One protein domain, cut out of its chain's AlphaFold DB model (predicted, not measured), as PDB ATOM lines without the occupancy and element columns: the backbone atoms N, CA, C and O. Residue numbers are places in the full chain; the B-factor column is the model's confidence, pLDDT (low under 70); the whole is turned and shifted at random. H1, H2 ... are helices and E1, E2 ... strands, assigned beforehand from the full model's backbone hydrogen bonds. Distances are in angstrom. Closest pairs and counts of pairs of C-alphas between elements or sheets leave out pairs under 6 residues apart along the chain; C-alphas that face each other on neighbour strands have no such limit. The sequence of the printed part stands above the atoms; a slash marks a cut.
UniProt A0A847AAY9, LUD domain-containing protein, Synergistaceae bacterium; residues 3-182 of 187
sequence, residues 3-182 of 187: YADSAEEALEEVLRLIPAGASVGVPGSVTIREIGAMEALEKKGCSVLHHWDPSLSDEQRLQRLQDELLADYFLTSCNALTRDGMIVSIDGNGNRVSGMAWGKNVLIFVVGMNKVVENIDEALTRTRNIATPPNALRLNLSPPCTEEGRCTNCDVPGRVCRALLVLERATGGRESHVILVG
ATOM      1  N   TYR A   3     241.710 108.764 363.604       98.38
ATOM      2  CA  TYR A   3     241.862 107.591 364.445       98.38
ATOM      3  C   TYR A   3     243.287 107.061 364.276       98.38
ATOM      4  O   TYR A   3     243.794 107.051 363.153       98.38
ATOM      5  N   ALA A   4     243.899 106.687 365.390       98.50
ATOM      6  CA  ALA A   4     245.220 106.096 365.508       98.50
ATOM      7  C   ALA A   4     245.064 104.744 366.211       98.50
ATOM      8  O   ALA A   4     244.392 104.663 367.246       98.50
ATOM      9  N   ASP A   5     245.659 103.689 365.661       98.19
ATOM     10  CA  ASP A   5     245.516 102.340 366.211       98.19
ATOM     11  C   ASP A   5     246.252 102.179 367.552       98.19
ATOM     12  O   ASP A   5     245.795 101.413 368.401       98.19
ATOM     13  N   SER A   6     247.329 102.943 367.784       98.56
ATOM     14  CA  SER A   6     248.138 102.885 369.010       98.56
ATOM     15  C   SER A   6     248.556 104.257 369.554       98.56
ATOM     16  O   SER A   6     248.417 105.291 368.887       98.56
ATOM     17  N   ALA A   7     249.097 104.276 370.778       98.38
ATOM     18  CA  ALA A   7     249.718 105.459 371.373       98.38
ATOM     19  C   ALA A   7     250.847 106.045 370.508       98.38
ATOM     20  O   ALA A   7     250.981 107.269 370.430       98.38
ATOM     21  N   GLU A   8     251.638 105.204 369.838       98.62
ATOM     22  CA  GLU A   8     252.709 105.645 368.941       98.62
ATOM     23  C   GLU A   8     252.156 106.376 367.714       98.62
ATOM     24  O   GLU A   8     252.624 107.469 367.397       98.62
ATOM     25  N   GLU A   9     251.121 105.841 367.065       98.75
ATOM     26  CA  GLU A   9     250.477 106.518 365.930       98.75
ATOM     27  C   GLU A   9     249.813 107.835 366.360       98.75
ATOM     28  O   GLU A   9     249.866 108.845 365.651       98.75
ATOM     29  N   ALA A  10     249.230 107.864 367.562       98.75
ATOM     30  CA  ALA A  10     248.676 109.088 368.128       98.75
ATOM     31  C   ALA A  10     249.769 110.142 368.368       98.75
ATOM     32  O   ALA A  10     249.558 111.327 368.093       98.75
ATOM     33  N   LEU A  11     250.944 109.722 368.851       98.81
ATOM     34  CA  LEU A  11     252.110 110.588 369.003       98.81
ATOM     35  C   LEU A  11     252.583 111.129 367.650       98.81
ATOM     36  O   LEU A  11     252.837 112.331 367.533       98.81
ATOM     37  N   GLU A  12     252.686 110.279 366.629       98.69
ATOM     38  CA  GLU A  12     253.066 110.697 365.276       98.69
ATOM     39  C   GLU A  12     252.125 111.778 364.737       98.69
ATOM     40  O   GLU A  12     252.584 112.793 364.208       98.69
ATOM     41  N   GLU A  13     250.819 111.621 364.949       98.75
ATOM     42  CA  GLU A  13     249.825 112.605 364.530       98.75
ATOM     43  C   GLU A  13     249.943 113.928 365.305       98.75
ATOM     44  O   GLU A  13     249.906 115.006 364.703       98.75
ATOM     45  N   VAL A  14     250.171 113.879 366.624       98.81
ATOM     46  CA  VAL A  14     250.462 115.084 367.427       98.81
ATOM     47  C   VAL A  14     251.695 115.809 366.883       98.81
ATOM     48  O   VAL A  14     251.664 117.025 366.672       98.81
ATOM     49  N   LEU A  15     252.777 115.073 366.612       98.69
ATOM     50  CA  LEU A  15     253.998 115.640 366.046       98.69
ATOM     51  C   LEU A  15     253.774 116.159 364.625       98.69
ATOM     52  O   LEU A  15     254.431 117.118 364.236       98.69
ATOM     53  N   ARG A  16     252.869 115.581 363.838       98.56
ATOM     54  CA  ARG A  16     252.534 116.085 362.502       98.56
ATOM     55  C   ARG A  16     251.790 117.419 362.570       98.56
ATOM     56  O   ARG A  16     252.085 118.312 361.777       98.56
ATOM     57  N   LEU A  17     250.847 117.553 363.504       98.62
ATOM     58  CA  LEU A  17     250.007 118.745 363.665       98.62
ATOM     59  C   LEU A  17     250.769 119.945 364.239       98.62
ATOM     60  O   LEU A  17     250.496 121.077 363.850       98.62
ATOM     61  N   ILE A  18     251.721 119.715 365.148       98.75
ATOM     62  CA  ILE A  18     252.443 120.794 365.834       98.75
ATOM     63  C   ILE A  18     253.784 121.064 365.127       98.75
ATOM     64  O   ILE A  18     254.666 120.197 365.133       98.75
ATOM     65  N   PRO A  19     254.007 122.246 364.522       98.31
ATOM     66  CA  PRO A  19     255.266 122.575 363.863       98.31
ATOM     67  C   PRO A  19     256.408 122.753 364.873       98.31
ATOM     68  O   PRO A  19     256.198 123.123 366.026       98.31
ATOM     69  N   ALA A  20     257.642 122.501 364.426       98.12
ATOM     70  CA  ALA A  20     258.833 122.730 365.244       98.12
ATOM     71  C   ALA A  20     258.928 124.204 365.681       98.12
ATOM     72  O   ALA A  20     258.599 125.102 364.905       98.12
ATOM     73  N   GLY A  21     259.390 124.450 366.908       97.81
ATOM     74  CA  GLY A  21     259.519 125.802 367.464       97.81
ATOM     75  C   GLY A  21     258.229 126.411 368.024       97.81
ATOM     76  O   GLY A  21     258.292 127.497 368.594       97.81
ATOM     77  N   ALA A  22     257.075 125.745 367.896       98.56
ATOM     78  CA  ALA A  22     255.816 126.233 368.458       98.56
ATOM     79  C   ALA A  22     255.798 126.176 369.994       98.56
ATOM     80  O   ALA A  22     256.493 125.363 370.613       98.56
ATOM     81  N   SER A  23     254.955 127.004 370.614       98.81
ATOM     82  CA  SER A  23     254.617 126.860 372.033       98.81
ATOM     83  C   SER A  23     253.417 125.924 372.221       98.81
ATOM     84  O   SER A  23     252.423 126.011 371.497       98.81
ATOM     85  N   VAL A  24     253.508 125.012 373.192       98.81
ATOM     86  CA  VAL A  24     252.494 123.981 373.456       98.81
ATOM     87  C   VAL A  24     252.132 123.978 374.935       98.81
ATOM     88  O   VAL A  24     252.946 123.617 375.782       98.81
ATOM     89  N   GLY A  25     250.896 124.344 375.251       98.62
ATOM     90  CA  GLY A  25     250.333 124.234 376.588       98.62
ATOM     91  C   GLY A  25     249.784 122.836 376.845       98.62
ATOM     92  O   GLY A  25     248.922 122.361 376.104       98.62
ATOM     93  N   VAL A  26     250.251 122.193 377.917       98.44
ATOM     94  CA  VAL A  26     249.756 120.894 378.393       98.44
ATOM     95  C   VAL A  26     249.180 121.082 379.798       98.44
ATOM     96  O   VAL A  26     249.897 120.942 380.794       98.44
ATOM     97  N   PRO A  27     247.872 121.367 379.925       96.44
ATOM     98  CA  PRO A  27     247.254 121.851 381.160       96.44
ATOM     99  C   PRO A  27     246.922 120.717 382.141       96.44
ATOM    100  O   PRO A  27     245.916 120.746 382.846       96.44
ATOM    101  N   GLY A  28     247.756 119.682 382.188       92.19
ATOM    102  CA  GLY A  28     247.575 118.522 383.049       92.19
ATOM    103  C   GLY A  28     246.728 117.412 382.425       92.19
ATOM    104  O   GLY A  28     245.541 117.245 382.727       92.19
ATOM    105  N   SER A  29     247.373 116.598 381.591       96.44
ATOM    106  CA  SER A  29     246.776 115.418 380.966       96.44
ATOM    107  C   SER A  29     247.706 114.215 381.097       96.44
ATOM    108  O   SER A  29     248.845 114.259 380.639       96.44
ATOM    109  N   VAL A  30     247.218 113.143 381.727       97.25
ATOM    110  CA  VAL A  30     247.966 111.880 381.859       97.25
ATOM    111  C   VAL A  30     248.094 111.188 380.504       97.25
ATOM    112  O   VAL A  30     249.192 110.808 380.135       97.25
ATOM    113  N   THR A  31     247.024 111.173 379.707       98.44
ATOM    114  CA  THR A  31     247.024 110.645 378.334       98.44
ATOM    115  C   THR A  31     248.128 111.255 377.465       98.44
ATOM    116  O   THR A  31     248.815 110.541 376.754       98.44
ATOM    117  N   ILE A  32     248.360 112.572 377.561       98.56
ATOM    118  CA  ILE A  32     249.423 113.244 376.788       98.56
ATOM    119  C   ILE A  32     250.828 112.814 377.241       98.56
ATOM    120  O   ILE A  32     251.756 112.794 376.435       98.56
ATOM    121  N   ARG A  33     250.991 112.448 378.518       97.56
ATOM    122  CA  ARG A  33     252.251 111.904 379.042       97.56
ATOM    123  C   ARG A  33     252.463 110.451 378.651       97.56
ATOM    124  O   ARG A  33     253.578 110.087 378.316       97.56
ATOM    125  N   GLU A  34     251.413 109.638 378.687       98.25
ATOM    126  CA  GLU A  34     251.489 108.213 378.344       98.25
ATOM    127  C   GLU A  34     251.910 107.994 376.893       98.25
ATOM    128  O   GLU A  34     252.735 107.127 376.637       98.25
ATOM    129  N   ILE A  35     251.439 108.834 375.967       98.56
ATOM    130  CA  ILE A  35     251.894 108.787 374.570       98.56
ATOM    131  C   ILE A  35     253.300 109.389 374.367       98.56
ATOM    132  O   ILE A  35     253.771 109.460 373.241       98.56
ATOM    133  N   GLY A  36     253.961 109.907 375.412       98.44
ATOM    134  CA  GLY A  36     255.303 110.503 375.321       98.44
ATOM    135  C   GLY A  36     255.383 111.828 374.549       98.44
ATOM    136  O   GLY A  36     256.450 112.202 374.055       98.44
ATOM    137  N   ALA A  37     254.264 112.550 374.406       98.62
ATOM    138  CA  ALA A  37     254.218 113.748 373.569       98.62
ATOM    139  C   ALA A  37     255.031 114.913 374.133       98.62
ATOM    140  O   ALA A  37     255.575 115.694 373.355       98.62
ATOM    141  N   MET A  38     255.140 115.036 375.458       98.06
ATOM    142  CA  MET A  38     255.877 116.139 376.080       98.06
ATOM    143  C   MET A  38     257.355 116.100 375.678       98.06
ATOM    144  O   MET A  38     257.863 117.042 375.072       98.06
ATOM    145  N   GLU A  39     258.015 114.967 375.907       98.25
ATOM    146  CA  GLU A  39     259.435 114.774 375.623       98.25
ATOM    147  C   GLU A  39     259.721 114.795 374.116       98.25
ATOM    148  O   GLU A  39     260.763 115.284 373.673       98.25
ATOM    149  N   ALA A  40     258.812 114.260 373.298       98.62
ATOM    150  CA  ALA A  40     258.964 114.261 371.847       98.62
ATOM    151  C   ALA A  40     258.848 115.674 371.248       98.62
ATOM    152  O   ALA A  40     259.630 116.034 370.364       98.62
ATOM    153  N   LEU A  41     257.919 116.496 371.747       98.75
ATOM    154  CA  LEU A  41     257.753 117.885 371.309       98.75
ATOM    155  C   LEU A  41     258.935 118.761 371.735       98.75
ATOM    156  O   LEU A  41     259.410 119.564 370.930       98.75
ATOM    157  N   GLU A  42     259.463 118.565 372.945       98.38
ATOM    158  CA  GLU A  42     260.699 119.219 373.393       98.38
ATOM    159  C   GLU A  42     261.887 118.853 372.493       98.38
ATOM    160  O   GLU A  42     262.598 119.739 372.016       98.38
ATOM    161  N   LYS A  43     262.066 117.564 372.167       98.50
ATOM    162  CA  LYS A  43     263.101 117.104 371.216       98.50
ATOM    163  C   LYS A  43     262.918 117.685 369.815       98.50
ATOM    164  O   LYS A  43     263.901 117.907 369.111       98.50
ATOM    165  N   LYS A  44     261.674 117.957 369.414       98.19
ATOM    166  CA  LYS A  44     261.335 118.650 368.162       98.19
ATOM    167  C   LYS A  44     261.627 120.162 368.218       98.19
ATOM    168  O   LYS A  44     261.488 120.853 367.211       98.19
ATOM    169  N   GLY A  45     262.042 120.689 369.369       98.44
ATOM    170  CA  GLY A  45     262.364 122.100 369.578       98.44
ATOM    171  C   GLY A  45     261.157 122.968 369.937       98.44
ATOM    172  O   GLY A  45     261.234 124.184 369.794       98.44
ATOM    173  N   CYS A  46     260.037 122.374 370.355       98.75
ATOM    174  CA  CYS A  46     258.876 123.122 370.836       98.75
ATOM    175  C   CYS A  46     259.086 123.586 372.285       98.75
ATOM    176  O   CYS A  46     259.776 122.930 373.067       98.75
ATOM    177  N   SER A  47     258.436 124.685 372.669       98.50
ATOM    178  CA  SER A  47     258.356 125.105 374.071       98.50
ATOM    179  C   SER A  47     257.145 124.444 374.728       98.50
ATOM    180  O   SER A  47     256.010 124.862 374.496       98.50
ATOM    181  N   VAL A  48     257.372 123.392 375.518       98.44
ATOM    182  CA  VAL A  48     256.302 122.674 376.225       98.44
ATOM    183  C   VAL A  48     256.074 123.307 377.598       98.44
ATOM    184  O   VAL A  48     256.947 123.327 378.461       98.44
ATOM    185  N   LEU A  49     254.876 123.847 377.800       98.25
ATOM    186  CA  LEU A  49     254.476 124.580 378.995       98.25
ATOM    187  C   LEU A  49     253.510 123.719 379.806       98.25
ATOM    188  O   LEU A  49     252.433 123.369 379.329       98.25
ATOM    189  N   HIS A  50     253.892 123.379 381.038       97.44
ATOM    190  CA  HIS A  50     253.032 122.662 381.979       97.44
ATOM    191  C   HIS A  50     253.280 123.077 383.443       97.44
ATOM    192  O   HIS A  50     254.412 123.376 383.828       97.44
ATOM    193  N   HIS A  51     252.241 123.056 384.280       95.81
ATOM    194  CA  HIS A  51     252.230 123.504 385.680       95.81
ATOM    195  C   HIS A  51     252.579 122.398 386.690       95.81
ATOM    196  O   HIS A  51     252.729 122.666 387.881       95.81
ATOM    197  N   TRP A  52     252.716 121.147 386.230       91.19
ATOM    198  CA  TRP A  52     253.138 119.994 387.051       91.19
ATOM    199  C   TRP A  52     254.654 119.912 387.272       91.19
ATOM    200  O   TRP A  52     255.141 118.895 387.757       91.19
ATOM    201  N   ASP A  53     255.406 120.936 386.875       91.56
ATOM    202  CA  ASP A  53     256.826 121.023 387.189       91.56
ATOM    203  C   ASP A  53     257.000 121.277 388.705       91.56
ATOM    204  O   ASP A  53     256.514 122.294 389.225       91.56
ATOM    205  N   PRO A  54     257.636 120.344 389.444       91.38
ATOM    206  CA  PRO A  54     257.817 120.465 390.887       91.38
ATOM    207  C   PRO A  54     258.812 121.565 391.277       91.38
ATOM    208  O   PRO A  54     258.834 121.960 392.439       91.38
ATOM    209  N   SER A  55     259.620 122.069 390.339       95.25
ATOM    210  CA  SER A  55     260.571 123.157 390.594       95.25
ATOM    211  C   SER A  55     259.915 124.540 390.657       95.25
ATOM    212  O   SER A  55     260.528 125.481 391.159       95.25
ATOM    213  N   LEU A  56     258.666 124.672 390.191       96.00
ATOM    214  CA  LEU A  56     257.941 125.942 390.201       96.00
ATOM    215  C   LEU A  56     257.501 126.324 391.620       96.00
ATOM    216  O   LEU A  56     256.890 125.524 392.339       96.00
ATOM    217  N   SER A  57     257.721 127.586 391.986       97.44
ATOM    218  CA  SER A  57     257.037 128.214 393.117       97.44
ATOM    219  C   SER A  57     255.530 128.326 392.856       97.44
ATOM    220  O   SER A  57     255.065 128.171 391.726       97.44
ATOM    221  N   ASP A  58     254.743 128.631 393.887       95.25
ATOM    222  CA  ASP A  58     253.293 128.797 393.729       95.25
ATOM    223  C   ASP A  58     252.933 129.941 392.772       95.25
ATOM    224  O   ASP A  58     252.056 129.785 391.923       95.25
ATOM    225  N   GLU A  59     253.654 131.061 392.840       96.50
ATOM    226  CA  GLU A  59     253.478 132.187 391.918       96.50
ATOM    227  C   GLU A  59     253.839 131.797 390.478       96.50
ATOM    228  O   GLU A  59     253.064 132.034 389.550       96.50
ATOM    229  N   GLN A  60     254.974 131.114 390.289       97.81
ATOM    230  CA  GLN A  60     255.388 130.623 388.973       97.81
ATOM    231  C   GLN A  60     254.396 129.604 388.410       97.81
ATOM    232  O   GLN A  60     254.140 129.591 387.209       97.81
ATOM    233  N   ARG A  61     253.803 128.765 389.265       96.81
ATOM    234  CA  ARG A  61     252.778 127.794 388.875       96.81
ATOM    235  C   ARG A  61     251.496 128.485 388.416       96.81
ATOM    236  O   ARG A  61     250.926 128.076 387.407       96.81
ATOM    237  N   LEU A  62     251.062 129.538 389.110       95.75
ATOM    238  CA  LEU A  62     249.909 130.344 388.694       95.75
ATOM    239  C   LEU A  62     250.149 131.054 387.361       95.75
ATOM    240  O   LEU A  62     249.252 131.080 386.517       95.75
ATOM    241  N   GLN A  63     251.352 131.587 387.146       97.69
ATOM    242  CA  GLN A  63     251.719 132.155 385.851       97.69
ATOM    243  C   GLN A  63     251.748 131.074 384.763       97.69
ATOM    244  O   GLN A  63     251.152 131.249 383.704       97.69
ATOM    245  N   ARG A  64     252.325 129.904 385.057       97.88
ATOM    246  CA  ARG A  64     252.413 128.789 384.110       97.88
ATOM    247  C   ARG A  64     251.048 128.300 383.627       97.88
ATOM    248  O   ARG A  64     250.920 127.962 382.456       97.88
ATOM    249  N   LEU A  65     250.028 128.298 384.486       96.94
ATOM    250  CA  LEU A  65     248.647 127.988 384.087       96.94
ATOM    251  C   LEU A  65     248.106 128.960 383.023       96.94
ATOM    252  O   LEU A  65     247.323 128.565 382.161       96.94
ATOM    253  N   GLN A  66     248.507 130.232 383.076       96.94
ATOM    254  CA  GLN A  66     248.148 131.219 382.057       96.94
ATOM    255  C   GLN A  66     248.981 131.029 380.789       96.94
ATOM    256  O   GLN A  66     248.439 131.099 379.689       96.94
ATOM    257  N   ASP A  67     250.272 130.735 380.932       97.81
ATOM    258  CA  ASP A  67     251.156 130.490 379.789       97.81
ATOM    259  C   ASP A  67     250.695 129.261 378.981       97.81
ATOM    260  O   ASP A  67     250.672 129.302 377.754       97.81
ATOM    261  N   GLU A  68     250.237 128.198 379.656       98.00
ATOM    262  CA  GLU A  68     249.585 127.036 379.030       98.00
ATOM    263  C   GLU A  68     248.397 127.440 378.152       98.00
ATOM    264  O   GLU A  68     248.251 126.959 377.030       98.00
ATOM    265  N   LEU A  69     247.528 128.317 378.660       97.00
ATOM    266  CA  LEU A  69     246.349 128.796 377.938       97.00
ATOM    267  C   LEU A  69     246.728 129.645 376.716       97.00
ATOM    268  O   LEU A  69     246.035 129.619 375.694       97.00
ATOM    269  N   LEU A  70     247.798 130.429 376.838       97.38
ATOM    270  CA  LEU A  70     248.226 131.412 375.843       97.38
ATOM    271  C   LEU A  70     249.165 130.853 374.770       97.38
ATOM    272  O   LEU A  70     249.384 131.557 373.779       97.38
ATOM    273  N   ALA A  71     249.678 129.634 374.954       98.38
ATOM    274  CA  ALA A  71     250.467 128.895 373.972       98.38
ATOM    275  C   ALA A  71     249.768 128.798 372.607       98.38
ATOM    276  O   ALA A  71     248.547 128.893 372.525       98.38
ATOM    277  N   ASP A  72     250.525 128.562 371.536       98.50
ATOM    278  CA  ASP A  72     249.998 128.445 370.166       98.50
ATOM    279  C   ASP A  72     249.123 127.196 369.984       98.50
ATOM    280  O   ASP A  72     248.141 127.225 369.237       98.50
ATOM    281  N   TYR A  73     249.451 126.122 370.709       98.81
ATOM    282  CA  TYR A  73     248.711 124.861 370.738       98.81
ATOM    283  C   TYR A  73     248.319 124.495 372.167       98.81
ATOM    284  O   TYR A  73     249.135 124.579 373.083       98.81
ATOM    285  N   PHE A  74     247.089 124.025 372.356       98.69
ATOM    286  CA  PHE A  74     246.594 123.507 373.632       98.69
ATOM    287  C   PHE A  74     246.337 122.011 373.498       98.69
ATOM    288  O   PHE A  74     245.337 121.583 372.915       98.69
ATOM    289  N   LEU A  75     247.273 121.218 374.013       98.81
ATOM    290  CA  LEU A  75     247.306 119.771 373.858       98.81
ATOM    291  C   LEU A  75     246.782 119.098 375.126       98.81
ATOM    292  O   LEU A  75     247.377 119.186 376.202       98.81
ATOM    293  N   THR A  76     245.642 118.425 375.012       98.56
ATOM    294  CA  THR A  76     244.922 117.903 376.173       98.56
ATOM    295  C   THR A  76     244.160 116.614 375.861       98.56
ATOM    296  O   THR A  76     244.202 116.075 374.761       98.56
ATOM    297  N   SER A  77     243.472 116.088 376.868       98.38
ATOM    298  CA  SER A  77     242.491 115.008 376.742       98.38
ATOM    299  C   SER A  77     241.197 115.427 377.445       98.38
ATOM    300  O   SER A  77     241.103 116.530 377.984       98.38
ATOM    301  N   CYS A  78     240.199 114.553 377.465       98.44
ATOM    302  CA  CYS A  78     238.940 114.761 378.176       98.44
ATOM    303  C   CYS A  78     238.694 113.673 379.228       98.44
ATOM    304  O   CYS A  78     239.500 112.749 379.389       98.44
ATOM    305  N   ASN A  79     237.595 113.806 379.973       98.50
ATOM    306  CA  ASN A  79     237.121 112.776 380.897       98.50
ATOM    307  C   ASN A  79     236.149 111.797 380.229       98.50
ATOM    308  O   ASN A  79     236.085 110.643 380.647       98.50
ATOM    309  N   ALA A  80     235.400 112.245 379.223       98.75
ATOM    310  CA  ALA A  80     234.555 111.400 378.393       98.75
ATOM    311  C   ALA A  80     234.323 112.041 377.017       98.75
ATOM    312  O   ALA A  80     234.396 113.266 376.866       98.75
ATOM    313  N   LEU A  81     234.023 111.205 376.028       98.62
ATOM    314  CA  LEU A  81     233.593 111.600 374.691       98.62
ATOM    315  C   LEU A  81     232.354 110.786 374.320       98.62
ATOM    316  O   LEU A  81     232.387 109.561 374.358       98.62
ATOM    317  N   THR A  82     231.256 111.439 373.967       98.62
ATOM    318  CA  THR A  82     230.055 110.726 373.520       98.62
ATOM    319  C   THR A  82     230.179 110.303 372.053       98.62
ATOM    320  O   THR A  82     230.933 110.906 371.281       98.62
ATOM    321  N   ARG A  83     229.408 109.295 371.626       96.62
ATOM    322  CA  ARG A  83     229.384 108.840 370.220       96.62
ATOM    323  C   ARG A  83     228.923 109.907 369.227       96.62
ATOM    324  O   ARG A  83     229.331 109.866 368.071       96.62
ATOM    325  N   ASP A  84     228.108 110.860 369.667       95.62
ATOM    326  CA  ASP A  84     227.683 112.027 368.882       95.62
ATOM    327  C   ASP A  84     228.650 113.228 368.983       95.62
ATOM    328  O   ASP A  84     228.392 114.300 368.426       95.62
ATOM    329  N   GLY A  85     229.807 113.030 369.624       96.75
ATOM    330  CA  GLY A  85     230.953 113.934 369.559       96.75
ATOM    331  C   GLY A  85     230.987 115.032 370.622       96.75
ATOM    332  O   GLY A  85     231.730 115.998 370.447       96.75
ATOM    333  N   MET A  86     230.217 114.919 371.707       98.38
ATOM    334  CA  MET A  86     230.311 115.837 372.844       98.38
ATOM    335  C   MET A  86     231.494 115.470 373.737       98.38
ATOM    336  O   MET A  86     231.608 114.347 374.231       98.38
ATOM    337  N   ILE A  87     232.362 116.446 373.989       98.62
ATOM    338  CA  ILE A  87     233.519 116.293 374.871       98.62
ATOM    339  C   ILE A  87     233.137 116.760 376.274       98.62
ATOM    340  O   ILE A  87     232.715 117.902 376.457       98.62
ATOM    341  N   VAL A  88     233.329 115.904 377.277       98.75
ATOM    342  CA  VAL A  88     233.027 116.218 378.677       98.75
ATOM    343  C   VAL A  88     234.306 116.239 379.502       98.75
ATOM    344  O   VAL A  88     235.083 115.278 379.511       98.75
ATOM    345  N   SER A  89     234.504 117.340 380.225       98.44
ATOM    346  CA  SER A  89     235.654 117.548 381.106       98.44
ATOM    347  C   SER A  89     235.221 118.191 382.420       98.44
ATOM    348  O   SER A  89     234.352 119.063 382.441       98.44
ATOM    349  N   ILE A  90     235.844 117.777 383.522       97.94
ATOM    350  CA  ILE A  90     235.608 118.324 384.857       97.94
ATOM    351  C   ILE A  90     236.925 118.692 385.533       97.94
ATOM    352  O   ILE A  90     237.891 117.926 385.501       97.94
ATOM    353  N   ASP A  91     236.937 119.845 386.190       96.69
ATOM    354  CA  ASP A  91     238.117 120.393 386.846       96.69
ATOM    355  C   ASP A  91     237.808 120.926 388.248       96.69
ATOM    356  O   ASP A  91     236.703 121.388 388.547       96.69
ATOM    357  N   GLY A  92     238.831 120.920 389.102       95.75
ATOM    358  CA  GLY A  92     238.806 121.588 390.404       95.75
ATOM    359  C   GLY A  92     239.219 123.049 390.287       95.75
ATOM    360  O   GLY A  92     238.499 123.930 390.742       95.75
ATOM    361  N   ASN A  93     240.358 123.290 389.635       93.88
ATOM    362  CA  ASN A  93     240.920 124.624 389.429       93.88
ATOM    363  C   ASN A  93     240.278 125.376 388.248       93.88
ATOM    364  O   ASN A  93     240.243 126.599 388.231       93.88
ATOM    365  N   GLY A  94     239.748 124.647 387.263       96.25
ATOM    366  CA  GLY A  94     239.042 125.212 386.111       96.25
ATOM    367  C   GLY A  94     239.924 125.576 384.910       96.25
ATOM    368  O   GLY A  94     239.390 125.989 383.888       96.25
ATOM    369  N   ASN A  95     241.248 125.420 384.999       95.19
ATOM    370  CA  ASN A  95     242.188 125.843 383.955       95.19
ATOM    371  C   ASN A  95     242.085 125.043 382.644       95.19
ATOM    372  O   ASN A  95     242.302 125.612 381.575       95.19
ATOM    373  N   ARG A  96     241.751 123.742 382.681       96.06
ATOM    374  CA  ARG A  96     241.585 122.961 381.442       96.06
ATOM    375  C   ARG A  96     240.260 123.300 380.797       96.06
ATOM    376  O   ARG A  96     240.230 123.589 379.608       96.06
ATOM    377  N   VAL A  97     239.177 123.298 381.575       97.44
ATOM    378  CA  VAL A  97     237.841 123.612 381.049       97.44
ATOM    379  C   VAL A  97     237.750 125.049 380.534       97.44
ATOM    380  O   VAL A  97     237.111 125.263 379.510       97.44
ATOM    381  N   SER A  98     238.434 126.023 381.147       96.56
ATOM    382  CA  SER A  98     238.507 127.383 380.597       96.56
ATOM    383  C   SER A  98     239.240 127.405 379.254       96.56
ATOM    384  O   SER A  98     238.710 127.951 378.289       96.56
ATOM    385  N   GLY A  99     240.399 126.745 379.154       95.94
ATOM    386  CA  GLY A  99     241.173 126.678 377.913       95.94
ATOM    387  C   GLY A  99     240.558 125.820 376.810       95.94
ATOM    388  O   GLY A  99     240.805 126.073 375.631       95.94
ATOM    389  N   MET A 100     239.709 124.853 377.157       97.31
ATOM    390  CA  MET A 100     238.873 124.120 376.202       97.31
ATOM    391  C   MET A 100     237.711 124.986 375.702       97.31
ATOM    392  O   MET A 100     237.426 124.986 374.508       97.31
ATOM    393  N   ALA A 101     237.059 125.733 376.598       97.06
ATOM    394  CA  ALA A 101     235.888 126.543 376.271       97.06
ATOM    395  C   ALA A 101     236.225 127.823 375.498       97.06
ATOM    396  O   ALA A 101     235.384 128.321 374.756       97.06
ATOM    397  N   TRP A 102     237.417 128.395 375.681       95.12
ATOM    398  CA  TRP A 102     237.802 129.619 374.988       95.12
ATOM    399  C   TRP A 102     239.323 129.784 374.889       95.12
ATOM    400  O   TRP A 102     240.067 129.436 375.803       95.12
ATOM    401  N   GLY A 103     239.790 130.330 373.767       93.38
ATOM    402  CA  GLY A 103     241.202 130.598 373.504       93.38
ATOM    403  C   GLY A 103     241.454 130.906 372.029       93.38
ATOM    404  O   GLY A 103     240.609 130.637 371.180       93.38
ATOM    405  N   LYS A 104     242.626 131.473 371.730       93.50
ATOM    406  CA  LYS A 104     243.078 131.767 370.353       93.50
ATOM    407  C   LYS A 104     243.912 130.646 369.722       93.50
ATOM    408  O   LYS A 104     244.271 130.734 368.557       93.50
ATOM    409  N   ASN A 105     244.282 129.658 370.525       97.38
ATOM    410  CA  ASN A 105     245.232 128.617 370.170       97.38
ATOM    411  C   ASN A 105     244.558 127.470 369.400       97.38
ATOM    412  O   ASN A 105     243.329 127.343 369.426       97.38
ATOM    413  N   VAL A 106     245.347 126.621 368.746       98.56
ATOM    414  CA  VAL A 106     244.840 125.392 368.122       98.56
ATOM    415  C   VAL A 106     244.610 124.344 369.209       98.56
ATOM    416  O   VAL A 106     245.525 123.999 369.958       98.56
ATOM    417  N   LEU A 107     243.383 123.836 369.312       98.44
ATOM    418  CA  LEU A 107     243.002 122.868 370.340       98.44
ATOM    419  C   LEU A 107     243.200 121.441 369.824       98.44
ATOM    420  O   LEU A 107     242.635 121.075 368.799       98.44
ATOM    421  N   ILE A 108     243.964 120.613 370.533       98.75
ATOM    422  CA  ILE A 108     244.196 119.215 370.148       98.75
ATOM    423  C   ILE A 108     243.790 118.307 371.305       98.75
ATOM    424  O   ILE A 108     244.363 118.366 372.394       98.75
ATOM    425  N   PHE A 109     242.806 117.447 371.053       98.81
ATOM    426  CA  PHE A 109     242.407 116.380 371.958       98.81
ATOM    427  C   PHE A 109     243.024 115.055 371.524       98.81
ATOM    428  O   PHE A 109     242.831 114.637 370.386       98.81
ATOM    429  N   VAL A 110     243.678 114.360 372.452       98.88
ATOM    430  CA  VAL A 110     244.014 112.936 372.318       98.88
ATOM    431  C   VAL A 110     243.142 112.146 373.281       98.88
ATOM    432  O   VAL A 110     243.117 112.440 374.481       98.88
ATOM    433  N   VAL A 111     242.385 111.175 372.778       98.75
ATOM    434  CA  VAL A 111     241.335 110.486 373.537       98.75
ATOM    435  C   VAL A 111     241.438 108.982 373.300       98.75
ATOM    436  O   VAL A 111     241.182 108.521 372.195       98.75
ATOM    437  N   GLY A 112     241.792 108.225 374.342       98.56
ATOM    438  CA  GLY A 112     241.744 106.761 374.310       98.56
ATOM    439  C   GLY A 112     240.310 106.235 374.214       98.56
ATOM    440  O   GLY A 112     239.372 106.872 374.715       98.56
ATOM    441  N   MET A 113     240.127 105.077 373.581       98.00
ATOM    442  CA  MET A 113     238.799 104.490 373.363       98.00
ATOM    443  C   MET A 113     238.079 104.135 374.673       98.00
ATOM    444  O   MET A 113     236.851 104.205 374.720       98.00
ATOM    445  N   ASN A 114     238.810 103.912 375.773       98.31
ATOM    446  CA  ASN A 114     238.260 103.795 377.133       98.31
ATOM    447  C   ASN A 114     237.442 105.011 377.610       98.31
ATOM    448  O   ASN A 114     236.789 104.957 378.662       98.31
ATOM    449  N   LYS A 115     237.506 106.142 376.902       98.50
ATOM    450  CA  LYS A 115     236.770 107.374 377.224       98.50
ATOM    451  C   LYS A 115     235.500 107.564 376.404       98.50
ATOM    452  O   LYS A 115     234.738 108.483 376.713       98.50
ATOM    453  N   VAL A 116     235.271 106.725 375.395       98.38
ATOM    454  CA  VAL A 116     234.101 106.820 374.522       98.38
ATOM    455  C   VAL A 116     232.892 106.161 375.185       98.38
ATOM    456  O   VAL A 116     232.977 105.039 375.675       98.38
ATOM    457  N   VAL A 117     231.766 106.868 375.214       98.69
ATOM    458  CA  VAL A 117     230.506 106.434 375.845       98.69
ATOM    459  C   VAL A 117     229.317 106.724 374.935       98.69
ATOM    460  O   VAL A 117     229.431 107.518 374.001       98.69
ATOM    461  N   GLU A 118     228.164 106.109 375.193       98.25
ATOM    462  CA  GLU A 118     227.027 106.207 374.272       98.25
ATOM    463  C   GLU A 118     226.434 107.623 374.233       98.25
ATOM    464  O   GLU A 118     226.174 108.155 373.156       98.25
ATOM    465  N   ASN A 119     226.241 108.252 375.395       98.44
ATOM    466  CA  ASN A 119     225.454 109.481 375.532       98.44
ATOM    467  C   ASN A 119     225.942 110.383 376.681       98.44
ATOM    468  O   ASN A 119     226.869 110.048 377.424       98.44
ATOM    469  N   ILE A 120     225.305 111.550 376.826       98.44
ATOM    470  CA  ILE A 120     225.691 112.560 377.818       98.44
ATOM    471  C   ILE A 120     225.541 112.080 379.269       98.44
ATOM    472  O   ILE A 120     226.406 112.379 380.091       98.44
ATOM    473  N   ASP A 121     224.514 111.294 379.595       98.44
ATOM    474  CA  ASP A 121     224.303 110.799 380.961       98.44
ATOM    475  C   ASP A 121     225.407 109.811 381.369       98.44
ATOM    476  O   ASP A 121     225.949 109.879 382.481       98.44
ATOM    477  N   GLU A 122     225.819 108.944 380.441       98.56
ATOM    478  CA  GLU A 122     226.983 108.074 380.617       98.56
ATOM    479  C   GLU A 122     228.282 108.875 380.723       98.56
ATOM    480  O   GLU A 122     229.115 108.576 381.579       98.56
ATOM    481  N   ALA A 123     228.448 109.937 379.929       98.69
ATOM    482  CA  ALA A 123     229.634 110.793 379.986       98.69
ATOM    483  C   ALA A 123     229.774 111.490 381.342       98.69
ATOM    484  O   ALA A 123     230.864 111.510 381.926       98.69
ATOM    485  N   LEU A 124     228.673 112.011 381.886       98.44
ATOM    486  CA  LEU A 124     228.627 112.602 383.223       98.44
ATOM    487  C   LEU A 124     228.915 111.554 384.304       98.44
ATOM    488  O   LEU A 124     229.693 111.815 385.230       98.44
ATOM    489  N   THR A 125     228.336 110.360 384.170       98.19
ATOM    490  CA  THR A 125     228.540 109.245 385.101       98.19
ATOM    491  C   THR A 125     229.995 108.786 385.110       98.19
ATOM    492  O   THR A 125     230.599 108.726 386.185       98.19
ATOM    493  N   ARG A 126     230.590 108.539 383.937       98.12
ATOM    494  CA  ARG A 126     232.001 108.173 383.766       98.12
ATOM    495  C   ARG A 126     232.915 109.247 384.344       98.12
ATOM    496  O   ARG A 126     233.792 108.952 385.153       98.12
ATOM    497  N   THR A 127     232.674 110.507 383.989       98.19
ATOM    498  CA  THR A 127     233.476 111.646 384.450       98.19
ATOM    499  C   THR A 127     233.540 111.707 385.977       98.19
ATOM    500  O   THR A 127     234.617 111.891 386.550       98.19
ATOM    501  N   ARG A 128     232.409 111.506 386.663       97.81
ATOM    502  CA  ARG A 128     232.329 111.591 388.130       97.81
ATOM    503  C   ARG A 128     232.794 110.335 388.858       97.81
ATOM    504  O   ARG A 128     233.384 110.469 389.926       97.81
ATOM    505  N   ASN A 129     232.502 109.149 388.329       97.31
ATOM    506  CA  ASN A 129     232.707 107.887 389.047       97.31
ATOM    507  C   ASN A 129     233.956 107.126 388.614       97.31
ATOM    508  O   ASN A 129     234.508 106.400 389.425       97.31
ATOM    509  N   ILE A 130     234.407 107.300 387.372       97.12
ATOM    510  CA  ILE A 130     235.556 106.572 386.821       97.12
ATOM    511  C   ILE A 130     236.767 107.494 386.727       97.12
ATOM    512  O   ILE A 130     237.825 107.161 387.240       97.12
ATOM    513  N   ALA A 131     236.604 108.691 386.155       97.31
ATOM    514  CA  ALA A 131     237.749 109.561 385.891       97.31
ATOM    515  C   ALA A 131     238.183 110.402 387.106       97.31
ATOM    516  O   ALA A 131     239.370 110.598 387.361       97.31
ATOM    517  N   THR A 132     237.226 110.952 387.860       97.31
ATOM    518  CA  THR A 132     237.533 111.880 388.966       97.31
ATOM    519  C   THR A 132     238.259 111.212 390.146       97.31
ATOM    520  O   THR A 132     239.247 111.796 390.603       97.31
ATOM    521  N   PRO A 133     237.835 110.037 390.660       96.62
ATOM    522  CA  PRO A 133     238.482 109.411 391.817       96.62
ATOM    523  C   PRO A 133     239.984 109.107 391.642       96.62
ATOM    524  O   PRO A 133     240.767 109.578 392.473       96.62
ATOM    525  N   PRO A 134     240.444 108.422 390.571       95.88
ATOM    526  CA  PRO A 134     241.870 108.164 390.379       95.88
ATOM    527  C   PRO A 134     242.661 109.455 390.148       95.88
ATOM    528  O   PRO A 134     243.801 109.564 390.595       95.88
ATOM    529  N   ASN A 135     242.061 110.477 389.525       95.75
ATOM    530  CA  ASN A 135     242.715 111.777 389.390       95.75
ATOM    531  C   ASN A 135     242.949 112.461 390.744       95.75
ATOM    532  O   ASN A 135     244.001 113.058 390.953       95.75
ATOM    533  N   ALA A 136     241.971 112.390 391.652       96.31
ATOM    534  CA  ALA A 136     242.096 112.947 392.996       96.31
ATOM    535  C   ALA A 136     243.196 112.231 393.796       96.31
ATOM    536  O   ALA A 136     244.037 112.901 394.393       96.31
ATOM    537  N   LEU A 137     243.242 110.893 393.717       95.12
ATOM    538  CA  LEU A 137     244.311 110.078 394.305       95.12
ATOM    539  C   LEU A 137     245.689 110.466 393.757       95.12
ATOM    540  O   LEU A 137     246.609 110.725 394.526       95.12
ATOM    541  N   ARG A 138     245.824 110.583 392.430       93.75
ATOM    542  CA  ARG A 138     247.075 110.985 391.761       93.75
ATOM    543  C   ARG A 138     247.592 112.348 392.228       93.75
ATOM    544  O   ARG A 138     248.797 112.576 392.242       93.75
ATOM    545  N   LEU A 139     246.687 113.261 392.580       92.44
ATOM    546  CA  LEU A 139     247.017 114.595 393.087       92.44
ATOM    547  C   LEU A 139     247.249 114.624 394.610       92.44
ATOM    548  O   LEU A 139     247.424 115.708 395.161       92.44
ATOM    549  N   ASN A 140     247.270 113.466 395.283       94.12
ATOM    550  CA  ASN A 140     247.386 113.331 396.740       94.12
ATOM    551  C   ASN A 140     246.317 114.131 397.503       94.12
ATOM    552  O   ASN A 140     246.590 114.744 398.535       94.12
ATOM    553  N   LEU A 141     245.094 114.149 396.975       94.44
ATOM    554  CA  LEU A 141     243.939 114.784 397.603       94.44
ATOM    555  C   LEU A 141     243.072 113.723 398.286       94.44
ATOM    556  O   LEU A 141     243.100 112.556 397.905       94.44
ATOM    557  N   SER A 142     242.268 114.136 399.269       96.00
ATOM    558  CA  SER A 142     241.431 113.218 400.063       96.00
ATOM    559  C   SER A 142     239.940 113.604 400.108       96.00
ATOM    560  O   SER A 142     239.357 113.662 401.192       96.00
ATOM    561  N   PRO A 143     239.279 113.948 398.982       96.56
ATOM    562  CA  PRO A 143     237.820 114.029 398.974       96.56
ATOM    563  C   PRO A 143     237.209 112.624 399.156       96.56
ATOM    564  O   PRO A 143     237.816 111.652 398.721       96.56
ATOM    565  N   PRO A 144     235.973 112.484 399.671       97.44
ATOM    566  CA  PRO A 144     235.370 111.172 399.955       97.44
ATOM    567  C   PRO A 144     235.404 110.152 398.802       97.44
ATOM    568  O   PRO A 144     235.457 108.949 399.033       97.44
ATOM    569  N   CYS A 145     235.405 110.608 397.544       96.75
ATOM    570  CA  CYS A 145     235.463 109.712 396.390       96.75
ATOM    571  C   CYS A 145     236.781 108.931 396.252       96.75
ATOM    572  O   CYS A 145     236.786 107.921 395.554       96.75
ATOM    573  N   THR A 146     237.876 109.356 396.898       96.19
ATOM    574  CA  THR A 146     239.145 108.607 396.889       96.19
ATOM    575  C   THR A 146     239.104 107.359 397.760       96.19
ATOM    576  O   THR A 146     239.850 106.424 397.498       96.19
ATOM    577  N   GLU A 147     238.237 107.338 398.771       95.44
ATOM    578  CA  GLU A 147     238.031 106.186 399.657       95.44
ATOM    579  C   GLU A 147     236.894 105.297 399.141       95.44
ATOM    580  O   GLU A 147     237.022 104.079 399.079       95.44
ATOM    581  N   GLU A 148     235.796 105.914 398.695       94.81
ATOM    582  CA  GLU A 148     234.585 105.213 398.250       94.81
ATOM    583  C   GLU A 148     234.699 104.609 396.839       94.81
ATOM    584  O   GLU A 148     233.842 103.828 396.424       94.81
ATOM    585  N   GLY A 149     235.696 105.025 396.049       92.75
ATOM    586  CA  GLY A 149     235.875 104.599 394.655       92.75
ATOM    587  C   GLY A 149     234.785 105.090 393.690       92.75
ATOM    588  O   GLY A 149     234.768 104.700 392.526       92.75
ATOM    589  N   ARG A 150     233.865 105.945 394.153       94.62
ATOM    590  CA  ARG A 150     232.758 106.511 393.369       94.62
ATOM    591  C   ARG A 150     232.377 107.901 393.866       94.62
ATOM    592  O   ARG A 150     232.724 108.313 394.973       94.62
ATOM    593  N   CYS A 151     231.619 108.634 393.060       96.38
ATOM    594  CA  CYS A 151     231.103 109.938 393.451       96.38
ATOM    595  C   CYS A 151     230.033 109.793 394.543       96.38
ATOM    596  O   CYS A 151     229.040 109.089 394.370       96.38
ATOM    597  N   THR A 152     230.200 110.526 395.643       95.56
ATOM    598  CA  THR A 152     229.205 110.650 396.721       95.56
ATOM    599  C   THR A 152     228.465 111.986 396.696       95.56
ATOM    600  O   THR A 152     227.743 112.310 397.633       95.56
ATOM    601  N   ASN A 153     228.650 112.776 395.630       95.50
ATOM    602  CA  ASN A 153     228.160 114.151 395.527       95.50
ATOM    603  C   ASN A 153     228.536 114.999 396.760       95.50
ATOM    604  O   ASN A 153     227.706 115.688 397.345       95.50
ATOM    605  N   CYS A 154     229.797 114.887 397.184       95.88
ATOM    606  CA  CYS A 154     230.301 115.537 398.386       95.88
ATOM    607  C   CYS A 154     230.314 117.070 398.274       95.88
ATOM    608  O   CYS A 154     230.613 117.620 397.210       95.88
ATOM    609  N   ASP A 155     230.146 117.738 399.415       95.94
ATOM    610  CA  ASP A 155     230.290 119.192 399.562       95.94
ATOM    611  C   ASP A 155     231.416 119.555 400.545       95.94
ATOM    612  O   ASP A 155     231.278 120.368 401.454       95.94
ATOM    613  N   VAL A 156     232.552 118.870 400.412       95.88
ATOM    614  CA  VAL A 156     233.733 119.137 401.240       95.88
ATOM    615  C   VAL A 156     234.576 120.266 400.636       95.88
ATOM    616  O   VAL A 156     234.670 120.367 399.406       95.88
ATOM    617  N   PRO A 157     235.298 121.059 401.452       94.12
ATOM    618  CA  PRO A 157     236.235 122.063 400.940       94.12
ATOM    619  C   PRO A 157     237.275 121.485 399.966       94.12
ATOM    620  O   PRO A 157     237.639 122.136 398.991       94.12
ATOM    621  N   GLY A 158     237.693 120.229 400.163       91.81
ATOM    622  CA  GLY A 158     238.620 119.506 399.283       91.81
ATOM    623  C   GLY A 158     238.025 118.990 397.963       91.81
ATOM    624  O   GLY A 158     238.672 118.202 397.279       91.81
ATOM    625  N   ARG A 159     236.796 119.375 397.589       94.69
ATOM    626  CA  ARG A 159     236.154 118.932 396.341       94.69
ATOM    627  C   ARG A 159     236.988 119.328 395.118       94.69
ATOM    628  O   ARG A 159     237.282 120.506 394.913       94.69
ATOM    629  N   VAL A 160     237.256 118.349 394.253       95.25
ATOM    630  CA  VAL A 160     238.083 118.503 393.037       95.25
ATOM    631  C   VAL A 160     237.283 118.612 391.740       95.25
ATOM    632  O   VAL A 160     237.858 118.757 390.673       95.25
ATOM    633  N   CYS A 161     235.961 118.493 391.803       96.00
ATOM    634  CA  CYS A 161     235.088 118.390 390.637       96.00
ATOM    635  C   CYS A 161     234.137 119.590 390.562       96.00
ATOM    636  O   CYS A 161     232.926 119.427 390.703       96.00
ATOM    637  N   ARG A 162     234.681 120.805 390.434       96.94
ATOM    638  CA  ARG A 162     233.980 122.084 390.661       96.94
ATOM    639  C   ARG A 162     233.390 122.697 389.395       96.94
ATOM    640  O   ARG A 162     232.264 123.178 389.443       96.94
ATOM    641  N   ALA A 163     234.120 122.648 388.286       97.69
ATOM    642  CA  ALA A 163     233.705 123.191 387.001       97.69
ATOM    643  C   ALA A 163     233.565 122.053 385.989       97.69
ATOM    644  O   ALA A 163     234.507 121.293 385.786       97.69
ATOM    645  N   LEU A 164     232.387 121.928 385.384       98.19
ATOM    646  CA  LEU A 164     232.073 120.931 384.366       98.19
ATOM    647  C   LEU A 164     231.835 121.651 383.039       98.19
ATOM    648  O   LEU A 164     231.055 122.601 382.994       98.19
ATOM    649  N   LEU A 165     232.471 121.168 381.979       98.50
ATOM    650  CA  LEU A 165     232.249 121.614 380.612       98.50
ATOM    651  C   LEU A 165     231.703 120.458 379.779       98.50
ATOM    652  O   LEU A 165     232.268 119.363 379.785       98.50
ATOM    653  N   VAL A 166     230.643 120.751 379.031       98.50
ATOM    654  CA  VAL A 166     230.202 119.965 377.880       98.50
ATOM    655  C   VAL A 166     230.512 120.806 376.649       98.50
ATOM    656  O   VAL A 166     229.920 121.865 376.451       98.50
ATOM    657  N   LEU A 167     231.498 120.379 375.867       98.00
ATOM    658  CA  LEU A 167     231.900 121.038 374.633       98.00
ATOM    659  C   LEU A 167     231.271 120.288 373.462       98.00
ATOM    660  O   LEU A 167     231.743 119.225 373.059       98.00
ATOM    661  N   GLU A 168     230.189 120.846 372.928       96.00
ATOM    662  CA  GLU A 168     229.475 120.249 371.798       96.00
ATOM    663  C   GLU A 168     230.200 120.504 370.474       96.00
ATOM    664  O   GLU A 168     230.235 119.638 369.605       96.00
ATOM    665  N   ARG A 169     230.780 121.696 370.289       93.75
ATOM    666  CA  ARG A 169     231.472 122.118 369.063       93.75
ATOM    667  C   ARG A 169     232.619 123.065 369.404       93.75
ATOM    668  O   ARG A 169     232.625 123.677 370.469       93.75
ATOM    669  N   ALA A 170     233.554 123.234 368.473       93.44
ATOM    670  CA  ALA A 170     234.615 124.223 368.604       93.44
ATOM    671  C   ALA A 170     234.034 125.641 368.749       93.44
ATOM    672  O   ALA A 170     233.315 126.138 367.877       93.44
ATOM    673  N   THR A 171     234.350 126.306 369.856       94.25
ATOM    674  CA  THR A 171     233.835 127.643 370.160       94.25
ATOM    675  C   THR A 171     234.405 128.680 369.200       94.25
ATOM    676  O   THR A 171     235.616 128.725 368.988       94.25
ATOM    677  N   GLY A 172     233.551 129.532 368.628       91.44
ATOM    678  CA  GLY A 172     233.985 130.617 367.738       91.44
ATOM    679  C   GLY A 172     234.700 130.157 366.461       91.44
ATOM    680  O   GLY A 172     235.415 130.950 365.862       91.44
ATOM    681  N   GLY A 173     234.548 128.887 366.060       89.12
ATOM    682  CA  GLY A 173     235.246 128.323 364.899       89.12
ATOM    683  C   GLY A 173     236.741 128.065 365.124       89.12
ATOM    684  O   GLY A 173     237.470 127.888 364.152       89.12
ATOM    685  N   ARG A 174     237.199 128.052 366.385       95.38
ATOM    686  CA  ARG A 174     238.584 127.742 366.765       95.38
ATOM    687  C   ARG A 174     239.036 126.424 366.146       95.38
ATOM    688  O   ARG A 174     238.369 125.400 366.304       95.38
ATOM    689  N   GLU A 175     240.187 126.441 365.482       97.56
ATOM    690  CA  GLU A 175     240.754 125.230 364.901       97.56
ATOM    691  C   GLU A 175     240.944 124.166 365.988       97.56
ATOM    692  O   GLU A 175     241.550 124.423 367.032       97.56
ATOM    693  N   SER A 176     240.345 122.996 365.765       97.88
ATOM    694  CA  SER A 176     240.278 121.927 366.755       97.88
ATOM    695  C   SER A 176     240.484 120.566 366.100       97.88
ATOM    696  O   SER A 176     239.808 120.227 365.127       97.88
ATOM    697  N   HIS A 177     241.368 119.764 366.683       98.38
ATOM    698  CA  HIS A 177     241.680 118.404 366.263       98.38
ATOM    699  C   HIS A 177     241.294 117.421 367.366       98.38
ATOM    700  O   HIS A 177     241.437 117.705 368.553       98.38
ATOM    701  N   VAL A 178     240.795 116.254 366.965       98.56
ATOM    702  CA  VAL A 178     240.487 115.139 367.869       98.56
ATOM    703  C   VAL A 178     241.142 113.897 367.289       98.56
ATOM    704  O   VAL A 178     240.826 113.524 366.158       98.56
ATOM    705  N   ILE A 179     242.038 113.299 368.064       98.81
ATOM    706  CA  ILE A 179     242.756 112.065 367.768       98.81
ATOM    707  C   ILE A 179     242.170 110.996 368.690       98.81
ATOM    708  O   ILE A 179     242.332 111.066 369.912       98.81
ATOM    709  N   LEU A 180     241.434 110.051 368.111       98.69
ATOM    710  CA  LEU A 180     240.945 108.866 368.811       98.69
ATOM    711  C   LEU A 180     242.038 107.804 368.794       98.69
ATOM    712  O   LEU A 180     242.597 107.549 367.734       98.69
ATOM    713  N   VAL A 181     242.326 107.198 369.939       98.81
ATOM    714  CA  VAL A 181     243.390 106.198 370.075       98.81
ATOM    715  C   VAL A 181     242.776 104.865 370.453       98.81
ATOM    716  O   VAL A 181     242.058 104.810 371.451       98.81
ATOM    717  N   GLY A 182     243.063 103.811 369.686       98.38
ATOM    718  CA  GLY A 182     242.537 102.454 369.888       98.38
ATOM    719  C   GLY A 182     242.821 101.845 371.267       98.38
ATOM    720  O   GLY A 182     242.156 100.892 371.665       98.38
TER     721      GLY A 182
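This is residues 3 to 182 of the 187 residues of the protein "LUD domain-containing protein" of Synergistaceae bacterium (UniProt A0A847AAY9). A twisted sheet of five parallel strands, in the order E2 E1 E3 E6 E8, has H1 and H3 over one face and H4 and H5 over the other. Beside it stands a small antiparallel sheet, E4 E5 E7, with the long helix H6 over one face; H5 covers its other face and so sits between the two sheets, while H7 packs on H6. The 180 printed residues hold seven named helices and eight named strands, in the order H1 E1 H2 H3 E2 H4 E3 E4 E5 H5 E6 H6 H7 E7 E8, of mixed class. The whole is compact, with a radius of gyration of the C-alphas of 15.8 A and spans of 45 by 41 by 31 A.

Begin with the larger sheet: E2, residues 47 to 49, E1, 23 to 25, E3, 73 to 76, E6, 106 to 112, and E8, 176 to 181. Within hydrogen-bond range you find N 49 and O 24 at 2.8 A, N 75 and O 25 at 2.9 A, N 108 and O 74 at 2.9 A, and N 179 and O 109 at 2.8 A. Three layers, helices on both faces of a sheet, are made by H1, residues 7 to 17, and H3, 37 to 43, on one face and H4, 58 to 70, and H5, 95 to 101, on the other. H1 touches H3 at a steep tilt of 55 degrees, the closest C-alphas being those of Leu 11 and Ala 37, 5.9 A apart. H4 and H5 only just touch, with 3 pairs of C-alphas within 8 A, the closest those of Leu 69 and Gly 99 at 5.6 A, and with residues 65 to 69 of H4 alone. H2, residues 30 to 34, stands at the sheet's level, 3.2 A. E1, H2 H3, E2 form a strand-helix-strand unit, parallel neighbours with helices between; E2, H4, E3 form a split one, with E1 between the strands; both crossovers are right-handed. In the smaller sheet, E4, residues 80 to 82, and E5, 87 to 91, form a hairpin with N 88 and O 80 at 2.9 A; E5 and E7, 163 to 167, have N 167 and O 87 at 2.8 A. It too has three layers: H6, residues 120 to 138, at a height of 6.0 A, and H5 on the opposite face at 8.1 A. H7, residues 145 to 148, touches residues 133 to 137 of H6 alone, the closest C-alphas being those of Pro 133 and Thr 146, 5.2 A apart. Every O i to N i+4 pair is within range in H1, H2, H3 and H5, against 7 of 9 in H4 and 11 of 15 in H6; H7 is too short for one.

Find C-alpha 7 at (249.718, 105.459, 371.373), where H1 begins its 15.4 A, and C-alpha 181 at (243.390, 106.198, 370.075), where E8 ends. From C-alpha 120 at (225.691, 112.560, 377.818) H6 runs 25.6 A, with a kink of 27 degrees near residue 132; E6 measures 19.9 A and H4 18.8 A.

The C-alphas of Ala 20 and Thr 152, the two farthest apart, are 44.9 A apart. The printed part has no cut; the link from H7 to E7, residues 149 to 162, is long. The mean pLDDT of the printed part is 97.1, and no printed residue is under 70.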